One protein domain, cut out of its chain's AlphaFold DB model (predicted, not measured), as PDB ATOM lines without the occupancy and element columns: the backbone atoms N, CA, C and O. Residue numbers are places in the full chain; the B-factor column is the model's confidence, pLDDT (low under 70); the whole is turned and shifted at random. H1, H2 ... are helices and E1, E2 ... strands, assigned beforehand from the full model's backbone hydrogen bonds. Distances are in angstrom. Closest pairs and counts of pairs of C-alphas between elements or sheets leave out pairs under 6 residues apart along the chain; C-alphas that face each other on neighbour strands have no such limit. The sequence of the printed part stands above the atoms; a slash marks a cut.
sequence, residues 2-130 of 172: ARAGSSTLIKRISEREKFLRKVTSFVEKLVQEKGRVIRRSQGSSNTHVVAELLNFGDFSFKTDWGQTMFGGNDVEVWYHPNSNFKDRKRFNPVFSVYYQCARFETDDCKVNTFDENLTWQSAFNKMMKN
ATOM      1  N   ALA A   2      -8.970  19.335  10.512       50.62
ATOM      2  CA  ALA A   2      -8.555  19.172   9.103       50.62
ATOM      3  C   ALA A   2      -7.997  17.762   8.780       50.62
ATOM      4  O   ALA A   2      -6.982  17.630   8.109       50.62
ATOM      5  N   ARG A   3      -8.614  16.681   9.293       53.56
ATOM      6  CA  ARG A   3      -8.126  15.292   9.089       53.56
ATOM      7  C   ARG A   3      -9.037  14.384   8.244       53.56
ATOM      8  O   ARG A   3      -8.619  13.293   7.881       53.56
ATOM      9  N   ALA A   4     -10.247  14.822   7.880       54.56
ATOM     10  CA  ALA A   4     -11.211  13.984   7.148       54.56
ATOM     11  C   ALA A   4     -11.017  13.965   5.611       54.56
ATOM     12  O   ALA A   4     -11.395  12.998   4.951       54.56
ATOM     13  N   GLY A   5     -10.400  15.004   5.029       58.06
ATOM     14  CA  GLY A   5     -10.200  15.103   3.575       58.06
ATOM     15  C   GLY A   5      -9.088  14.197   3.033       58.06
ATOM     16  O   GLY A   5      -9.246  13.588   1.978       58.06
ATOM     17  N   SER A   6      -7.992  14.046   3.784       65.12
ATOM     18  CA  SER A   6      -6.819  13.264   3.359       65.12
ATOM     19  C   SER A   6      -7.121  11.763   3.245       65.12
ATOM     20  O   SER A   6      -6.782  11.138   2.244       65.12
ATOM     21  N   SER A   7      -7.850  11.183   4.207       76.25
ATOM     22  CA  SER A   7      -8.162   9.746   4.199       76.25
ATOM     23  C   SER A   7      -9.124   9.339   3.075       76.25
ATOM     24  O   SER A   7      -9.000   8.249   2.520       76.25
ATOM     25  N   THR A   8     -10.059  10.218   2.704       83.88
ATOM     26  CA  THR A   8     -11.014   9.977   1.608       83.88
ATOM     27  C   THR A   8     -10.325  10.055   0.247       83.88
ATOM     28  O   THR A   8     -10.587   9.225  -0.625       83.88
ATOM     29  N   LEU A   9      -9.403  11.007   0.076       84.56
ATOM     30  CA  LEU A   9      -8.609  11.142  -1.144       84.56
ATOM     31  C   LEU A   9      -7.690   9.931  -1.356       84.56
ATOM     32  O   LEU A   9      -7.694   9.353  -2.438       84.56
ATOM     33  N   ILE A  10      -6.979   9.491  -0.311       87.62
ATOM     34  CA  ILE A  10      -6.104   8.306  -0.365       87.62
ATOM     35  C   ILE A  10      -6.889   7.057  -0.784       87.62
ATOM     36  O   ILE A  10      -6.439   6.295  -1.638       87.62
ATOM     37  N   LYS A  11      -8.091   6.857  -0.223       88.44
ATOM     38  CA  LYS A  11      -8.954   5.729  -0.603       88.44
ATOM     39  C   LYS A  11      -9.337   5.777  -2.080       88.44
ATOM     40  O   LYS A  11      -9.174   4.775  -2.768       88.44
ATOM     41  N   ARG A  12      -9.772   6.941  -2.578       86.94
ATOM     42  CA  ARG A  12     -10.143   7.119  -3.990       86.94
ATOM     43  C   ARG A  12      -8.968   6.861  -4.931       86.94
ATOM     44  O   ARG A  12      -9.148   6.162  -5.921       86.94
ATOM     45  N   ILE A  13      -7.778   7.370  -4.605       87.19
ATOM     46  CA  ILE A  13      -6.554   7.118  -5.382       87.19
ATOM     47  C   ILE A  13      -6.255   5.614  -5.416       87.19
ATOM     48  O   ILE A  13      -6.118   5.039  -6.492       87.19
ATOM     49  N   SER A  14      -6.262   4.946  -4.260       88.50
ATOM     50  CA  SER A  14      -5.982   3.508  -4.184       88.50
ATOM     51  C   SER A  14      -6.995   2.658  -4.962       88.50
ATOM     52  O   SER A  14      -6.627   1.703  -5.649       88.50
ATOM     53  N   GLU A  15      -8.286   2.984  -4.884       89.81
ATOM     54  CA  GLU A  15      -9.336   2.305  -5.653       89.81
ATOM     55  C   GLU A  15      -9.147   2.503  -7.159       89.81
ATOM     56  O   GLU A  15      -9.266   1.547  -7.935       89.81
ATOM     57  N   ARG A  16      -8.786   3.724  -7.562       88.81
ATOM     58  CA  ARG A  16      -8.484   4.076  -8.947       88.81
ATOM     59  C   ARG A  16      -7.317   3.261  -9.483       88.81
ATOM     60  O   ARG A  16      -7.461   2.598 -10.505       88.81
ATOM     61  N   GLU A  17      -6.196   3.238  -8.773       89.19
ATOM     62  CA  GLU A  17      -5.006   2.470  -9.148       89.19
ATOM     63  C   GLU A  17      -5.304   0.976  -9.270       89.19
ATOM     64  O   GLU A  17      -4.909   0.335 -10.247       89.19
ATOM     65  N   LYS A  18      -6.048   0.411  -8.310       90.50
ATOM     66  CA  LYS A  18      -6.479  -0.994  -8.360       90.50
ATOM     67  C   LYS A  18      -7.309  -1.276  -9.606       90.50
ATOM     68  O   LYS A  18      -7.102  -2.302 -10.256       90.50
ATOM     69  N   PHE A  19      -8.233  -0.382  -9.952       91.25
ATOM     70  CA  PHE A  19      -9.037  -0.523 -11.160       91.25
ATOM     71  C   PHE A  19      -8.177  -0.442 -12.427       91.25
ATOM     72  O   PHE A  19      -8.265  -1.333 -13.270       91.25
ATOM     73  N   LEU A  20      -7.299   0.558 -12.539       91.62
ATOM     74  CA  LEU A  20      -6.421   0.744 -13.699       91.62
ATOM     75  C   LEU A  20      -5.498  -0.462 -13.928       91.62
ATOM     76  O   LEU A  20      -5.398  -0.962 -15.050       91.62
ATOM     77  N   ARG A  21      -4.900  -1.005 -12.862       91.12
ATOM     78  CA  ARG A  21      -4.093  -2.239 -12.923       91.12
ATOM     79  C   ARG A  21      -4.904  -3.433 -13.386       91.12
ATOM     80  O   ARG A  21      -4.450  -4.212 -14.222       91.12
ATOM     81  N   LYS A  22      -6.110  -3.587 -12.833       93.94
ATOM     82  CA  LYS A  22      -7.019  -4.682 -13.179       93.94
ATOM     83  C   LYS A  22      -7.392  -4.632 -14.660       93.94
ATOM     84  O   LYS A  22      -7.361  -5.675 -15.310       93.94
ATOM     85  N   VAL A  23      -7.727  -3.449 -15.178       94.88
ATOM     86  CA  VAL A  23      -8.039  -3.236 -16.599       94.88
ATOM     87  C   VAL A  23      -6.821  -3.561 -17.456       94.88
ATOM     88  O   VAL A  23      -6.916  -4.438 -18.309       94.88
ATOM     89  N   THR A  24      -5.675  -2.937 -17.180       94.81
ATOM     90  CA  THR A  24      -4.437  -3.119 -17.955       94.81
ATOM     91  C   THR A  24      -4.032  -4.590 -18.016       94.81
ATOM     92  O   THR A  24      -3.966  -5.162 -19.101       94.81
ATOM     93  N   SER A  25      -3.882  -5.249 -16.861       94.00
ATOM     94  CA  SER A  25      -3.453  -6.652 -16.801       94.00
ATOM     95  C   SER A  25      -4.435  -7.597 -17.497       94.00
ATOM     96  O   SER A  25      -4.034  -8.594 -18.102       94.00
ATOM     97  N   PHE A  26      -5.738  -7.310 -17.418       96.44
ATOM     98  CA  PHE A  26      -6.737  -8.096 -18.132       96.44
ATOM     99  C   PHE A  26      -6.606  -7.928 -19.648       96.44
ATOM    100  O   PHE A  26      -6.625  -8.934 -20.360       96.44
ATOM    101  N   VAL A  27      -6.472  -6.688 -20.128       97.44
ATOM    102  CA  VAL A  27      -6.342  -6.385 -21.558       97.44
ATOM    103  C   VAL A  27      -5.077  -7.013 -22.121       97.44
ATOM    104  O   VAL A  27      -5.171  -7.726 -23.116       97.44
ATOM    105  N   GLU A  28      -3.929  -6.850 -21.463       95.62
ATOM    106  CA  GLU A  28      -2.669  -7.451 -21.911       95.62
ATOM    107  C   GLU A  28      -2.788  -8.963 -22.085       95.62
ATOM    108  O   GLU A  28      -2.503  -9.489 -23.159       95.62
ATOM    109  N   LYS A  29      -3.282  -9.665 -21.057       96.12
ATOM    110  CA  LYS A  29      -3.459 -11.123 -21.107       96.12
ATOM    111  C   LYS A  29      -4.426 -11.537 -22.208       96.12
ATOM    112  O   LYS A  29      -4.216 -12.551 -22.863       96.12
ATOM    113  N   LEU A  30      -5.510 -10.785 -22.395       97.19
ATOM    114  CA  LEU A  30      -6.505 -11.088 -23.417       97.19
ATOM    115  C   LEU A  30      -5.949 -10.876 -24.833       97.19
ATOM    116  O   LEU A  30      -6.140 -11.735 -25.693       97.19
ATOM    117  N   VAL A  31      -5.240  -9.772 -25.069       97.50
ATOM    118  CA  VAL A  31      -4.615  -9.464 -26.363       97.50
ATOM    119  C   VAL A  31      -3.450 -10.411 -26.645       97.50
ATOM    120  O   VAL A  31      -3.286 -10.842 -27.778       97.50
ATOM    121  N   GLN A  32      -2.690 -10.836 -25.640       95.75
ATOM    122  CA  GLN A  32      -1.667 -11.867 -25.825       95.75
ATOM    123  C   GLN A  32      -2.277 -13.230 -26.208       95.75
ATOM    124  O   GLN A  32      -1.699 -13.966 -27.001       95.75
ATOM    125  N   GLU A  33      -3.451 -13.571 -25.665       95.31
ATOM    126  CA  GLU A  33      -4.125 -14.851 -25.921       95.31
ATOM    127  C   GLU A  33      -4.868 -14.894 -27.271       95.31
ATOM    128  O   GLU A  33      -4.983 -15.962 -27.882       95.31
ATOM    129  N   LYS A  34      -5.440 -13.761 -27.705       95.75
ATOM    130  CA  LYS A  34      -6.380 -13.691 -28.846       95.75
ATOM    131  C   LYS A  34      -6.160 -12.536 -29.808       95.75
ATOM    132  O   LYS A  34      -6.835 -12.470 -30.832       95.75
ATOM    133  N   GLY A  35      -5.275 -11.611 -29.475       96.06
ATOM    134  CA  GLY A  35      -4.961 -10.489 -30.336       96.06
ATOM    135  C   GLY A  35      -4.222 -10.931 -31.591       96.06
ATOM    136  O   GLY A  35      -3.469 -11.905 -31.606       96.06
ATOM    137  N   ARG A  36      -4.432 -10.173 -32.660       96.06
ATOM    138  CA  ARG A  36      -3.657 -10.247 -33.888       96.06
ATOM    139  C   ARG A  36      -2.452  -9.325 -33.753       96.06
ATOM    140  O   ARG A  36      -2.612  -8.129 -33.520       96.06
ATOM    141  N   VAL A  37      -1.253  -9.864 -33.943       97.75
ATOM    142  CA  VAL A  37      -0.038  -9.048 -34.058       97.75
ATOM    143  C   VAL A  37      -0.112  -8.252 -35.362       97.75
ATOM    144  O   VAL A  37      -0.246  -8.838 -36.433       97.75
ATOM    145  N   ILE A  38      -0.039  -6.926 -35.265       97.12
ATOM    146  CA  ILE A  38      -0.039  -6.016 -36.422       97.12
ATOM    147  C   ILE A  38       1.364  -5.537 -36.781       97.12
ATOM    148  O   ILE A  38       1.626  -5.206 -37.933       97.12
ATOM    149  N   ARG A  39       2.279  -5.518 -35.806       97.00
ATOM    150  CA  ARG A  39       3.685  -5.178 -36.018       97.00
ATOM    151  C   ARG A  39       4.552  -5.957 -35.043       97.00
ATOM    152  O   ARG A  39       4.219  -6.076 -33.867       97.00
ATOM    153  N   ARG A  40       5.685  -6.452 -35.531       96.56
ATOM    154  CA  ARG A  40       6.743  -7.035 -34.708       96.56
ATOM    155  C   ARG A  40       8.091  -6.624 -35.275       96.56
ATOM    156  O   ARG A  40       8.333  -6.825 -36.460       96.56
ATOM    157  N   SER A  41       8.955  -6.077 -34.435       95.56
ATOM    158  CA  SER A  41      10.335  -5.746 -34.790       95.56
ATOM    159  C   SER A  41      11.276  -6.219 -33.698       95.56
ATOM    160  O   SER A  41      11.022  -6.021 -32.512       95.56
ATOM    161  N   GLN A  42      12.358  -6.870 -34.107       94.50
ATOM    162  CA  GLN A  42      13.388  -7.361 -33.206       94.50
ATOM    163  C   GLN A  42      14.583  -6.412 -33.274       94.50
ATOM    164  O   GLN A  42      15.152  -6.212 -34.345       94.50
ATOM    165  N   GLY A  43      14.913  -5.800 -32.141       88.00
ATOM    166  CA  GLY A  43      16.149  -5.052 -31.945       88.00
ATOM    167  C   GLY A  43      17.221  -5.922 -31.294       88.00
ATOM    168  O   GLY A  43      17.000  -7.096 -30.992       88.00
ATOM    169  N   SER A  44      18.386  -5.331 -31.041       87.75
ATOM    170  CA  SER A  44      19.516  -6.025 -30.412       87.75
ATOM    171  C   SER A  44      19.247  -6.424 -28.955       87.75
ATOM    172  O   SER A  44      19.764  -7.437 -28.498       87.75
ATOM    173  N   SER A  45      18.438  -5.649 -28.227       87.69
ATOM    174  CA  SER A  45      18.188  -5.824 -26.787       87.69
ATOM    175  C   SER A  45      16.703  -5.867 -26.409       87.69
ATOM    176  O   SER A  45      16.372  -6.059 -25.241       87.69
ATOM    177  N   ASN A  46      15.787  -5.723 -27.372       89.38
ATOM    178  CA  ASN A  46      14.345  -5.759 -27.137       89.38
ATOM    179  C   ASN A  46      13.579  -6.321 -28.344       89.38
ATOM    180  O   ASN A  46      14.041  -6.286 -29.483       89.38
ATOM    181  N   THR A  47      12.371  -6.827 -28.095       92.69
ATOM    182  CA  THR A  47      11.392  -7.123 -29.149       92.69
ATOM    183  C   THR A  47      10.206  -6.192 -28.971       92.69
ATOM    184  O   THR A  47       9.536  -6.238 -27.943       92.69
ATOM    185  N   HIS A  48       9.949  -5.379 -29.986       95.31
ATOM    186  CA  HIS A  48       8.798  -4.491 -30.055       95.31
ATOM    187  C   HIS A  48       7.629  -5.228 -30.712       95.31
ATOM    188  O   HIS A  48       7.775  -5.769 -31.813       95.31
ATOM    189  N   VAL A  49       6.483  -5.287 -30.035       96.62
ATOM    190  CA  VAL A  49       5.286  -5.994 -30.506       96.62
ATOM    191  C   VAL A  49       4.070  -5.101 -30.349       96.62
ATOM    192  O   VAL A  49       3.713  -4.726 -29.239       96.62
ATOM    193  N   VAL A  50       3.374  -4.857 -31.453       97.56
ATOM    194  CA  VAL A  50       2.069  -4.203 -31.449       97.56
ATOM    195  C   VAL A  50       1.014  -5.231 -31.823       97.56
ATOM    196  O   VAL A  50       1.105  -5.878 -32.873       97.56
ATOM    197  N   ALA A  51       0.005  -5.382 -30.973       97.94
ATOM    198  CA  ALA A  51      -1.093  -6.313 -31.172       97.94
ATOM    199  C   ALA A  51      -2.442  -5.632 -30.942       97.94
ATOM    200  O   ALA A  51      -2.558  -4.641 -30.224       97.94
ATOM    201  N   GLU A  52      -3.480  -6.168 -31.573       97.06
ATOM    202  CA  GLU A  52      -4.838  -5.663 -31.427       97.06
ATOM    203  C   GLU A  52      -5.849  -6.793 -31.306       97.06
ATOM    204  O   GLU A  52      -5.711  -7.848 -31.922       97.06
ATOM    205  N   LEU A  53      -6.907  -6.551 -30.546       96.19
ATOM    206  CA  LEU A  53      -8.077  -7.412 -30.508       96.19
ATOM    207  C   LEU A  53      -9.300  -6.541 -30.760       96.19
ATOM    208  O   LEU A  53      -9.700  -5.760 -29.900       96.19
ATOM    209  N   LEU A  54      -9.862  -6.655 -31.959       95.00
ATOM    210  CA  LEU A  54     -11.010  -5.861 -32.375       95.00
ATOM    211  C   LEU A  54     -12.314  -6.601 -32.070       95.00
ATOM    212  O   LEU A  54     -12.398  -7.816 -32.252       95.00
ATOM    213  N   ASN A  55     -13.344  -5.848 -31.687       93.56
ATOM    214  CA  ASN A  55     -14.722  -6.327 -31.553       93.56
ATOM    215  C   ASN A  55     -14.899  -7.507 -30.576       93.56
ATOM    216  O   ASN A  55     -15.677  -8.436 -30.818       93.56
ATOM    217  N   PHE A  56     -14.195  -7.470 -29.444       94.00
ATOM    218  CA  PHE A  56     -14.409  -8.390 -28.333       94.00
ATOM    219  C   PHE A  56     -15.630  -7.951 -27.511       94.00
ATOM    220  O   PHE A  56     -15.528  -7.284 -26.481       94.00
ATOM    221  N   GLY A  57     -16.819  -8.313 -27.999       92.25
ATOM    222  CA  GLY A  57     -18.071  -7.733 -27.510       92.25
ATOM    223  C   GLY A  57     -18.136  -6.252 -27.863       92.25
ATOM    224  O   GLY A  57     -17.890  -5.890 -29.010       92.25
ATOM    225  N   ASP A  58     -18.411  -5.406 -26.873       95.25
ATOM    226  CA  ASP A  58     -18.498  -3.948 -27.049       95.25
ATOM    227  C   ASP A  58     -17.136  -3.239 -26.942       95.25
ATOM    228  O   ASP A  58     -17.089  -2.016 -26.807       95.25
ATOM    229  N   PHE A  59     -16.032  -3.993 -26.931       97.00
ATOM    230  CA  PHE A  59     -14.696  -3.449 -26.717       97.00
ATOM    231  C   PHE A  59     -13.705  -3.850 -27.801       97.00
ATOM    232  O   PHE A  59     -13.735  -4.958 -28.340       97.00
ATOM    233  N   SER A  60     -12.769  -2.944 -28.056       97.00
ATOM    234  CA  SER A  60     -11.577  -3.193 -28.855       97.00
ATOM    235  C   SER A  60     -10.349  -2.773 -28.067       97.00
ATOM    236  O   SER A  60     -10.406  -1.864 -27.235       97.00
ATOM    237  N   PHE A  61      -9.238  -3.448 -28.332       97.62
ATOM    238  CA  PHE A  61      -8.004  -3.305 -27.575       97.62
ATOM    239  C   PHE A  61      -6.807  -3.190 -28.503       97.62
ATOM    240  O   PHE A  61      -6.762  -3.822 -29.563       97.62
ATOM    241  N   LYS A  62      -5.810  -2.431 -28.062       97.56
ATOM    242  CA  LYS A  62      -4.484  -2.377 -28.666       97.56
ATOM    243  C   LYS A  62      -3.460  -2.394 -27.548       97.56
ATOM    244  O   LYS A  62      -3.633  -1.720 -26.535       97.56
ATOM    245  N   THR A  63      -2.406  -3.157 -27.763       97.25
ATOM    246  CA  THR A  63      -1.227  -3.158 -26.913       97.25
ATOM    247  C   THR A  63       0.002  -2.891 -27.762       97.25
ATOM    248  O   THR A  63       0.080  -3.314 -28.919       97.25
ATOM    249  N   ASP A  64       0.947  -2.162 -27.193       96.44
ATOM    250  CA  ASP A  64       2.221  -1.836 -27.819       96.44
ATOM    251  C   ASP A  64       3.321  -2.082 -26.785       96.44
ATOM    252  O   ASP A  64       3.469  -1.296 -25.859       96.44
ATOM    253  N   TRP A  65       4.024  -3.209 -26.891       94.75
ATOM    254  CA  TRP A  65       4.975  -3.696 -25.892       94.75
ATOM    255  C   TRP A  65       6.418  -3.585 -26.357       94.75
ATOM    256  O   TRP A  65       6.733  -3.918 -27.500       94.75
ATOM    257  N   GLY A  66       7.318  -3.256 -25.429       92.00
ATOM    258  CA  GLY A  66       8.760  -3.302 -25.671       92.00
ATOM    259  C   GLY A  66       9.234  -2.216 -26.635       92.00
ATOM    260  O   GLY A  66      10.093  -2.483 -27.477       92.00
ATOM    261  N   GLN A  67       8.660  -1.016 -26.528       88.69
ATOM    262  CA  GLN A  67       8.943   0.120 -27.414       88.69
ATOM    263  C   GLN A  67      10.415   0.547 -27.401       88.69
ATOM    264  O   GLN A  67      10.949   0.976 -28.423       88.69
ATOM    265  N   THR A  68      11.090   0.407 -26.261       86.81
ATOM    266  CA  THR A  68      12.494   0.783 -26.075       86.81
ATOM    267  C   THR A  68      13.280  -0.324 -25.372       86.81
ATOM    268  O   THR A  68      12.715  -1.293 -24.859       86.81
ATOM    269  N   MET A  69      14.604  -0.160 -25.301       82.19
ATOM    270  CA  MET A  69      15.492  -1.057 -24.547       82.19
ATOM    271  C   MET A  69      15.160  -1.104 -23.049       82.19
ATOM    272  O   MET A  69      15.398  -2.114 -22.395       82.19
ATOM    273  N   PHE A  70      14.578  -0.030 -22.511       79.75
ATOM    274  CA  PHE A  70      14.152   0.070 -21.113       79.75
ATOM    275  C   PHE A  70      12.683  -0.340 -20.917       79.75
ATOM    276  O   PHE A  70      12.093  -0.092 -19.867       79.75
ATOM    277  N   GLY A  71      12.068  -0.950 -21.934       80.38
ATOM    278  CA  GLY A  71      10.647  -1.271 -21.958       80.38
ATOM    279  C   GLY A  71       9.814  -0.141 -22.558       80.38
ATOM    280  O   GLY A  71      10.192   0.453 -23.565       80.38
ATOM    281  N   GLY A  72       8.657   0.120 -21.961       89.00
ATOM    282  CA  GLY A  72       7.637   1.000 -22.524       89.00
ATOM    283  C   GLY A  72       6.522   0.158 -23.119       89.00
ATOM    284  O   GLY A  72       6.741  -0.622 -24.053       89.00
ATOM    285  N   ASN A  73       5.356   0.273 -22.497       92.88
ATOM    286  CA  ASN A  73       4.157  -0.440 -22.880       92.88
ATOM    287  C   ASN A  73       2.994   0.541 -22.942       92.88
ATOM    288  O   ASN A  73       2.794   1.299 -21.993       92.88
ATOM    289  N   ASP A  74       2.205   0.463 -24.007       95.44
ATOM    290  CA  ASP A  74       0.914   1.134 -24.085       95.44
ATOM    291  C   ASP A  74      -0.225   0.124 -24.100       95.44
ATOM    292  O   ASP A  74      -0.163  -0.918 -24.762       95.44
ATOM    293  N   VAL A  75      -1.303   0.485 -23.412       96.56
ATOM    294  CA  VAL A  75      -2.599  -0.180 -23.515       96.56
ATOM    295  C   VAL A  75      -3.645   0.858 -23.879       96.56
ATOM    296  O   VAL A  75      -3.816   1.849 -23.173       96.56
ATOM    297  N   GLU A  76      -4.381   0.605 -24.957       97.81
ATOM    298  CA  GLU A  76      -5.513   1.419 -25.397       97.81
ATOM    299  C   GLU A  76      -6.787   0.562 -25.433       97.81
ATOM    300  O   GLU A  76      -6.791  -0.578 -25.917       97.81
ATOM    301  N   VAL A  77      -7.883   1.122 -24.919       97.81
ATOM    302  CA  VAL A  77      -9.204   0.496 -24.855       97.81
ATOM    303  C   VAL A  77     -10.237   1.426 -25.467       97.81
ATOM    304  O   VAL A  77     -10.387   2.576 -25.050       97.81
ATOM    305  N   TRP A  78     -11.016   0.891 -26.400       97.50
ATOM    306  CA  TRP A  78     -12.170   1.564 -26.983       97.50
ATOM    307  C   TRP A  78     -13.446   0.854 -26.566       97.50
ATOM    308  O   TRP A  78     -13.522  -0.373 -26.634       97.50
ATOM    309  N   TYR A  79     -14.452   1.635 -26.178       96.19
ATOM    310  CA  TYR A  79     -15.803   1.157 -25.916       96.19
ATOM    311  C   TYR A  79     -16.722   1.612 -27.048       96.19
ATOM    312  O   TYR A  79     -16.804   2.801 -27.352       96.19
ATOM    313  N   HIS A  80     -17.385   0.664 -27.697       94.25
ATOM    314  CA  HIS A  80     -18.207   0.897 -28.880       94.25
ATOM    315  C   HIS A  80     -19.489   0.045 -28.814       94.25
ATOM    316  O   HIS A  80     -19.662  -0.903 -29.587       94.25
ATOM    317  N   PRO A  81     -20.411   0.360 -27.882       92.12
ATOM    318  CA  PRO A  81     -21.638  -0.407 -27.727       92.12
ATOM    319  C   PRO A  81     -22.447  -0.381 -29.024       92.12
ATOM    320  O   PRO A  81     -22.638   0.675 -29.627       92.12
ATOM    321  N   ASN A  82     -22.932  -1.550 -29.446       83.19
ATOM    322  CA  ASN A  82     -23.766  -1.719 -30.645       83.19
ATOM    323  C   ASN A  82     -23.099  -1.318 -31.974       83.19
ATOM    324  O   ASN A  82     -23.790  -1.148 -32.978       83.19
ATOM    325  N   SER A  83     -21.774  -1.172 -32.009       78.75
ATOM    326  CA  SER A  83     -21.055  -0.817 -33.230       78.75
ATOM    327  C   SER A  83     -19.911  -1.780 -33.496       78.75
ATOM    328  O   SER A  83     -19.219  -2.221 -32.581       78.75
ATOM    329  N   ASN A  84     -19.702  -2.086 -34.776       79.56
ATOM    330  CA  ASN A  84     -18.490  -2.757 -35.213       79.56
ATOM    331  C   ASN A  84     -17.388  -1.709 -35.342       79.56
ATOM    332  O   ASN A  84     -17.441  -0.825 -36.201       79.56
ATOM    333  N   PHE A  85     -16.369  -1.846 -34.509       83.62
ATOM    334  CA  PHE A  85     -15.138  -1.093 -34.590       83.62
ATOM    335  C   PHE A  85     -14.417  -1.446 -35.893       83.62
ATOM    336  O   PHE A  85     -13.893  -2.552 -36.058       83.62
ATOM    337  N   LYS A  86     -14.458  -0.512 -36.847       81.25
ATOM    338  CA  LYS A  86     -13.840  -0.649 -38.176       81.25
ATOM    339  C   LYS A  86     -12.616   0.243 -38.353       81.25
ATOM    340  O   LYS A  86     -11.709  -0.125 -39.086       81.25
ATOM    341  N   ASP A  87     -12.604   1.406 -37.706       76.62
ATOM    342  CA  ASP A  87     -11.546   2.402 -37.856       76.62
ATOM    343  C   ASP A  87     -11.308   3.136 -36.534       76.62
ATOM    344  O   ASP A  87     -12.238   3.701 -35.955       76.62
ATOM    345  N   ARG A  88     -10.046   3.164 -36.092       77.06
ATOM    346  CA  ARG A  88      -9.605   3.887 -34.891       77.06
ATOM    347  C   ARG A  88      -9.830   5.389 -34.996       77.06
ATOM    348  O   ARG A  88     -10.076   6.023 -33.982       77.06
ATOM    349  N   LYS A  89      -9.806   5.965 -36.201       80.19
ATOM    350  CA  LYS A  89      -9.985   7.414 -36.395       80.19
ATOM    351  C   LYS A  89     -11.372   7.914 -35.991       80.19
ATOM    352  O   LYS A  89     -11.557   9.111 -35.815       80.19
ATOM    353  N   ARG A  90     -12.355   7.013 -35.876       81.00
ATOM    354  CA  ARG A  90     -13.749   7.354 -35.556       81.00
ATOM    355  C   ARG A  90     -14.095   7.219 -34.077       81.00
ATOM    356  O   ARG A  90     -15.194   7.599 -33.692       81.00
ATOM    357  N   PHE A  91     -13.197   6.662 -33.267       84.56
ATOM    358  CA  PHE A  91     -13.465   6.368 -31.865       84.56
ATOM    359  C   PHE A  91     -12.320   6.860 -30.991       84.56
ATOM    360  O   PHE A  91     -11.168   6.464 -31.168       84.56
ATOM    361  N   ASN A  92     -12.658   7.662 -29.988       91.50
ATOM    362  CA  ASN A  92     -11.713   8.025 -28.944       91.50
ATOM    363  C   ASN A  92     -11.571   6.862 -27.950       91.50
ATOM    364  O   ASN A  92     -12.572   6.204 -27.640       91.50
ATOM    365  N   PRO A  93     -10.356   6.569 -27.462       95.56
ATOM    366  CA  PRO A  93     -10.177   5.571 -26.418       95.56
ATOM    367  C   PRO A  93     -10.860   6.041 -25.128       95.56
ATOM    368  O   PRO A  93     -10.759   7.205 -24.750       95.56
ATOM    369  N   VAL A  94     -11.532   5.125 -24.432       96.69
ATOM    370  CA  VAL A  94     -12.065   5.384 -23.080       96.69
ATOM    371  C   VAL A  94     -10.995   5.193 -22.010       96.69
ATOM    372  O   VAL A  94     -11.119   5.699 -20.897       96.69
ATOM    373  N   PHE A  95      -9.930   4.465 -22.341       97.25
ATOM    374  CA  PHE A  95      -8.777   4.278 -21.478       97.25
ATOM    375  C   PHE A  95      -7.506   4.141 -22.319       97.25
ATOM    376  O   PHE A  95      -7.467   3.358 -23.267       97.25
ATOM    377  N   SER A  96      -6.475   4.906 -21.969       96.75
ATOM    378  CA  SER A  96      -5.131   4.794 -22.526       96.75
ATOM    379  C   SER A  96      -4.106   5.012 -21.422       96.75
ATOM    380  O   SER A  96      -4.198   5.986 -20.667       96.75
ATOM    381  N   VAL A  97      -3.136   4.110 -21.326       94.81
ATOM    382  CA  VAL A  97      -2.046   4.200 -20.358       94.81
ATOM    383  C   VAL A  97      -0.726   3.819 -21.005       94.81
ATOM    384  O   VAL A  97      -0.667   2.827 -21.727       94.81
ATOM    385  N   TYR A  98       0.300   4.598 -20.681       93.75
ATOM    386  CA  TYR A  98       1.705   4.286 -20.896       93.75
ATOM    387  C   TYR A  98       2.331   3.867 -19.564       93.75
ATOM    388  O   TYR A  98       2.062   4.494 -18.538       93.75
ATOM    389  N   TYR A  99       3.178   2.843 -19.556       89.50
ATOM    390  CA  TYR A  99       3.999   2.508 -18.390       89.50
ATOM    391  C   TYR A  99       5.320   1.854 -18.778       89.50
ATOM    392  O   TYR A  99       5.410   1.044 -19.707       89.50
ATOM    393  N   GLN A 100       6.348   2.163 -17.996       83.56
ATOM    394  CA  GLN A 100       7.678   1.578 -18.114       83.56
ATOM    395  C   GLN A 100       7.897   0.523 -17.014       83.56
ATOM    396  O   GLN A 100       7.300   0.586 -15.946       83.56
ATOM    397  N   CYS A 101       8.718  -0.497 -17.284       65.44
ATOM    398  CA  CYS A 101       9.170  -1.479 -16.284       65.44
ATOM    399  C   CYS A 101       8.083  -2.233 -15.478       65.44
ATOM    400  O   CYS A 101       8.118  -2.209 -14.256       65.44
ATOM    401  N   ALA A 102       7.169  -2.971 -16.127       59.50
ATOM    402  CA  ALA A 102       6.309  -4.038 -15.551       59.50
ATOM    403  C   ALA A 102       5.524  -3.749 -14.240       59.50
ATOM    404  O   ALA A 102       4.862  -4.647 -13.711       59.50
ATOM    405  N   ARG A 103       5.567  -2.530 -13.698       60.62
ATOM    406  CA  ARG A 103       4.954  -2.127 -12.435       60.62
ATOM    407  C   ARG A 103       4.255  -0.796 -12.647       60.62
ATOM    408  O   ARG A 103       4.864   0.193 -13.013       60.62
ATOM    409  N   PHE A 104       2.971  -0.771 -12.333       61.22
ATOM    410  CA  PHE A 104       2.131   0.430 -12.361       61.22
ATOM    411  C   PHE A 104       2.431   1.402 -11.191       61.22
ATOM    412  O   PHE A 104       1.679   2.343 -10.978       61.22
ATOM    413  N   GLU A 105       3.428   1.097 -10.346       60.72
ATOM    414  CA  GLU A 105       3.754   1.774  -9.064       60.72
ATOM    415  C   GLU A 105       4.876   2.793  -9.192       60.72
ATOM    416  O   GLU A 105       5.144   3.504  -8.230       60.72
ATOM    417  N   THR A 106       5.563   2.826 -10.331       62.47
ATOM    418  CA  THR A 106       6.652   3.769 -10.556       62.47
ATOM    419  C   THR A 106       6.112   5.053 -11.177       62.47
ATOM    420  O   THR A 106       5.070   5.046 -11.839       62.47
ATOM    421  N   ASP A 107       6.854   6.148 -10.998       61.28
ATOM    422  CA  ASP A 107       6.571   7.466 -11.590       61.28
ATOM    423  C   ASP A 107       6.478   7.435 -13.133       61.28
ATOM    424  O   ASP A 107       6.024   8.388 -13.761       61.28
ATOM    425  N   ASP A 108       6.846   6.309 -13.750       75.50
ATOM    426  CA  ASP A 108       6.814   6.080 -15.193       75.50
ATOM    427  C   ASP A 108       5.449   5.603 -15.719       75.50
ATOM    428  O   ASP A 108       5.320   5.290 -16.906       75.50
ATOM    429  N   CYS A 109       4.424   5.504 -14.865       84.19
ATOM    430  CA  CYS A 109       3.056   5.212 -15.283       84.19
ATOM    431  C   CYS A 109       2.285   6.506 -15.578       84.19
ATOM    432  O   CYS A 109       1.991   7.301 -14.686       84.19
ATOM    433  N   LYS A 110       1.857   6.678 -16.830       90.00
ATOM    434  CA  LYS A 110       1.101   7.842 -17.294       90.00
ATOM    435  C   LYS A 110      -0.232   7.424 -17.902       90.00
ATOM    436  O   LYS A 110      -0.292   6.825 -18.974       90.00
ATOM    437  N   VAL A 111      -1.327   7.795 -17.242       92.31
ATOM    438  CA  VAL A 111      -2.675   7.659 -17.811       92.31
ATOM    439  C   VAL A 111      -2.887   8.789 -18.814       92.31
ATOM    440  O   VAL A 111      -3.072   9.941 -18.433       92.31
ATOM    441  N   ASN A 112      -2.842   8.460 -20.104       94.06
ATOM    442  CA  ASN A 112      -3.022   9.425 -21.189       94.06
ATOM    443  C   ASN A 112      -4.498   9.767 -21.403       94.06
ATOM    444  O   ASN A 112      -4.838  10.876 -21.807       94.06
ATOM    445  N   THR A 113      -5.394   8.810 -21.171       96.12
ATOM    446  CA  THR A 113      -6.834   9.025 -21.313       96.12
ATOM    447  C   THR A 113      -7.583   8.166 -20.319       96.12
ATOM    448  O   THR A 113      -7.288   6.981 -20.149       96.12
ATOM    449  N   PHE A 114      -8.582   8.764 -19.681       95.38
ATOM    450  CA  PHE A 114      -9.557   8.036 -18.904       95.38
ATOM    451  C   PHE A 114     -10.903   8.743 -18.944       95.38
ATOM    452  O   PHE A 114     -11.040   9.856 -18.445       95.38
ATOM    453  N   ASP A 115     -11.892   8.078 -19.520       94.94
ATOM    454  CA  ASP A 115     -13.271   8.533 -19.476       94.94
ATOM    455  C   ASP A 115     -13.867   8.209 -18.094       94.94
ATOM    456  O   ASP A 115     -13.994   7.046 -17.704       94.94
ATOM    457  N   GLU A 116     -14.232   9.243 -17.337       92.06
ATOM    458  CA  GLU A 116     -14.837   9.107 -16.004       92.06
ATOM    459  C   GLU A 116     -16.269   8.535 -16.049       92.06
ATOM    460  O   GLU A 116     -16.834   8.175 -15.013       92.06
ATOM    461  N   ASN A 117     -16.866   8.377 -17.235       93.00
ATOM    462  CA  ASN A 117     -18.170   7.747 -17.389       93.00
ATOM    463  C   ASN A 117     -18.160   6.282 -16.906       93.00
ATOM    464  O   ASN A 117     -17.483   5.408 -17.449       93.00
ATOM    465  N   LEU A 118     -18.995   5.975 -15.912       93.56
ATOM    466  CA  LEU A 118     -19.091   4.639 -15.309       93.56
ATOM    467  C   LEU A 118     -19.709   3.573 -16.232       93.56
ATOM    468  O   LEU A 118     -19.642   2.377 -15.924       93.56
ATOM    469  N   THR A 119     -20.309   3.977 -17.355       96.06
ATOM    470  CA  THR A 119     -20.986   3.072 -18.297       96.06
ATOM    471  C   THR A 119     -20.015   2.045 -18.864       96.06
ATOM    472  O   THR A 119     -20.245   0.837 -18.745       96.06
ATOM    473  N   TRP A 120     -18.884   2.499 -19.414       95.75
ATOM    474  CA  TRP A 120     -17.893   1.589 -19.980       95.75
ATOM    475  C   TRP A 120     -17.211   0.767 -18.882       95.75
ATOM    476  O   TRP A 120     -16.963  -0.415 -19.083       95.75
ATOM    477  N   GLN A 121     -16.977   1.334 -17.693       96.19
ATOM    478  CA  GLN A 121     -16.363   0.612 -16.572       96.19
ATOM    479  C   GLN A 121     -17.246  -0.558 -16.106       96.19
ATOM    480  O   GLN A 121     -16.766  -1.667 -15.839       96.19
ATOM    481  N   SER A 122     -18.560  -0.336 -16.052       96.50
ATOM    482  CA  SER A 122     -19.553  -1.362 -15.718       96.50
ATOM    483  C   SER A 122     -19.634  -2.438 -16.803       96.50
ATOM    484  O   SER A 122     -19.583  -3.635 -16.498       96.50
ATOM    485  N   ALA A 123     -19.684  -2.025 -18.074       96.69
ATOM    486  CA  ALA A 123     -19.662  -2.935 -19.218       96.69
ATOM    487  C   ALA A 123     -18.366  -3.765 -19.263       96.69
ATOM    488  O   ALA A 123     -18.414  -4.975 -19.484       96.69
ATOM    489  N   PHE A 124     -17.223  -3.156 -18.947       96.81
ATOM    490  CA  PHE A 124     -15.923  -3.815 -18.904       96.81
ATOM    491  C   PHE A 124     -15.876  -4.873 -17.799       96.81
ATOM    492  O   PHE A 124     -15.494  -6.017 -18.041       96.81
ATOM    493  N   ASN A 125     -16.351  -4.550 -16.591       96.19
ATOM    494  CA  ASN A 125     -16.453  -5.529 -15.506       96.19
ATOM    495  C   ASN A 125     -17.374  -6.709 -15.874       96.19
ATOM    496  O   ASN A 125     -17.065  -7.859 -15.546       96.19
ATOM    497  N   LYS A 126     -18.490  -6.452 -16.571       96.62
ATOM    498  CA  LYS A 126     -19.385  -7.505 -17.079       96.62
ATOM    499  C   LYS A 126     -18.689  -8.374 -18.129       96.62
ATOM    500  O   LYS A 126     -18.779  -9.599 -18.061       96.62
ATOM    501  N   MET A 127     -17.961  -7.762 -19.057       96.00
ATOM    502  CA  MET A 127     -17.159  -8.460 -20.061       96.00
ATOM    503  C   MET A 127     -16.089  -9.345 -19.404       96.00
ATOM    504  O   MET A 127     -15.987 -10.520 -19.748       96.00
ATOM    505  N   MET A 128     -15.355  -8.842 -18.405       95.94
ATOM    506  CA  MET A 128     -14.359  -9.631 -17.667       95.94
ATOM    507  C   MET A 128     -14.966 -10.896 -17.046       95.94
ATOM    508  O   MET A 128     -14.405 -11.982 -17.191       95.94
ATOM    509  N   LYS A 129     -16.129 -10.771 -16.390       96.44
ATOM    510  CA  LYS A 129     -16.855 -11.915 -15.808       96.44
ATOM    511  C   LYS A 129     -17.278 -12.927 -16.879       96.44
ATOM    512  O   LYS A 129     -17.225 -14.130 -16.644       96.44
ATOM    513  N   ASN A 130     -17.635 -12.443 -18.066       95.88
ATOM    514  CA  ASN A 130     -18.097 -13.261 -19.187       95.88
ATOM    515  C   ASN A 130     -16.983 -13.704 -20.152       95.88
ATOM    516  O   ASN A 130     -17.296 -14.361 -21.148       95.88
TER     517      ASN A 130
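Overview. This is residues 2 to 130 of the 172 residues of an uncharacterized protein of Candidatus Yanofskybacteria bacterium RIFCSPLOWO2_01_FULL_44_22 (UniProt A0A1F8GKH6). A sheet of six antiparallel strands has a long helix, H1, laid across one face, and residues 2 to 16, of which 4 to 16 belong to H1, stick out as a free arm. The short helix H2 crosses over the same face near the start of E3 and the end of E4, which makes two layers, helices on one face of a sheet. The 129 printed residues hold two named helices and six named strands, in the order H1 E1 E2 E3 E4 E5 E6 H2. The strands form a meander, each the antiparallel neighbour of the one before, in sheet order E1 E2 E3 E4 E5 E6; the class is mixed, helices and strands. The whole is compact, with a radius of gyration of the C-alphas of 15.9 A, and spans 54 by 40 by 26 A.

Arrangement. H1, residues 4 to 34, is on the sheet made of E1, residues 36 to 42, E2, 47 to 56, E3, 59 to 68, E4, 71 to 79, E5, 95 to 99, and E6, 109 to 114. It runs across the strands, at 86 degrees to E2 on the local plane, at a height over the sheet of 10.4 A. Its closest C-alphas to E2 are Val 31 and Leu 53, 5.8 A, and to E4 Thr 24 and Val 75, 6.6 A. H1 and E5 are near each other, with 7 pairs of C-alphas within 10 A. Within hydrogen-bond range are N 38 and O 50 of the hairpin E1 and E2, 2.9 A; N 51 and O 63 of E2 and E3, 2.9 A; N 64 and O 74 of E3 and E4, 2.9 A; N 97 and O 75 of E4 and E5, 3.0 A; and N 98 and O 110 of E5 and E6, 2.9 A. H2, residues 118 to 130, is on the same face as H1, with the C-alphas of Tyr 79 in E4 and Trp 120 the closest, 6.3 A. H1 and H2 are close but not clearly touching, Phe 26 and Met 128 having the closest C-alphas, 7.8 A, at a steep tilt of 47 degrees, the same way. Every O i to N i+4 pair is within hydrogen-bond range in H2, and 26 of 27 in H1.

Along the chain. H1 begins at C-alpha 4 (-11.211, 13.984, 7.148) and is 45.7 A long. E2, E3 and E4 measure 25.8 A, 27.5 A and 26.9 A. H2 ends at C-alpha 130 (-18.097, -13.261, -19.187).

Size, cuts and confidence. The C-alphas of Ala 2 and Ser 44 are the two farthest apart, 54.6 A. The printed part has no cut. The link from E4 to E5, residues 80 to 94, is long. Confidence is under 70 at residues 2 to 6 and 101 to 107.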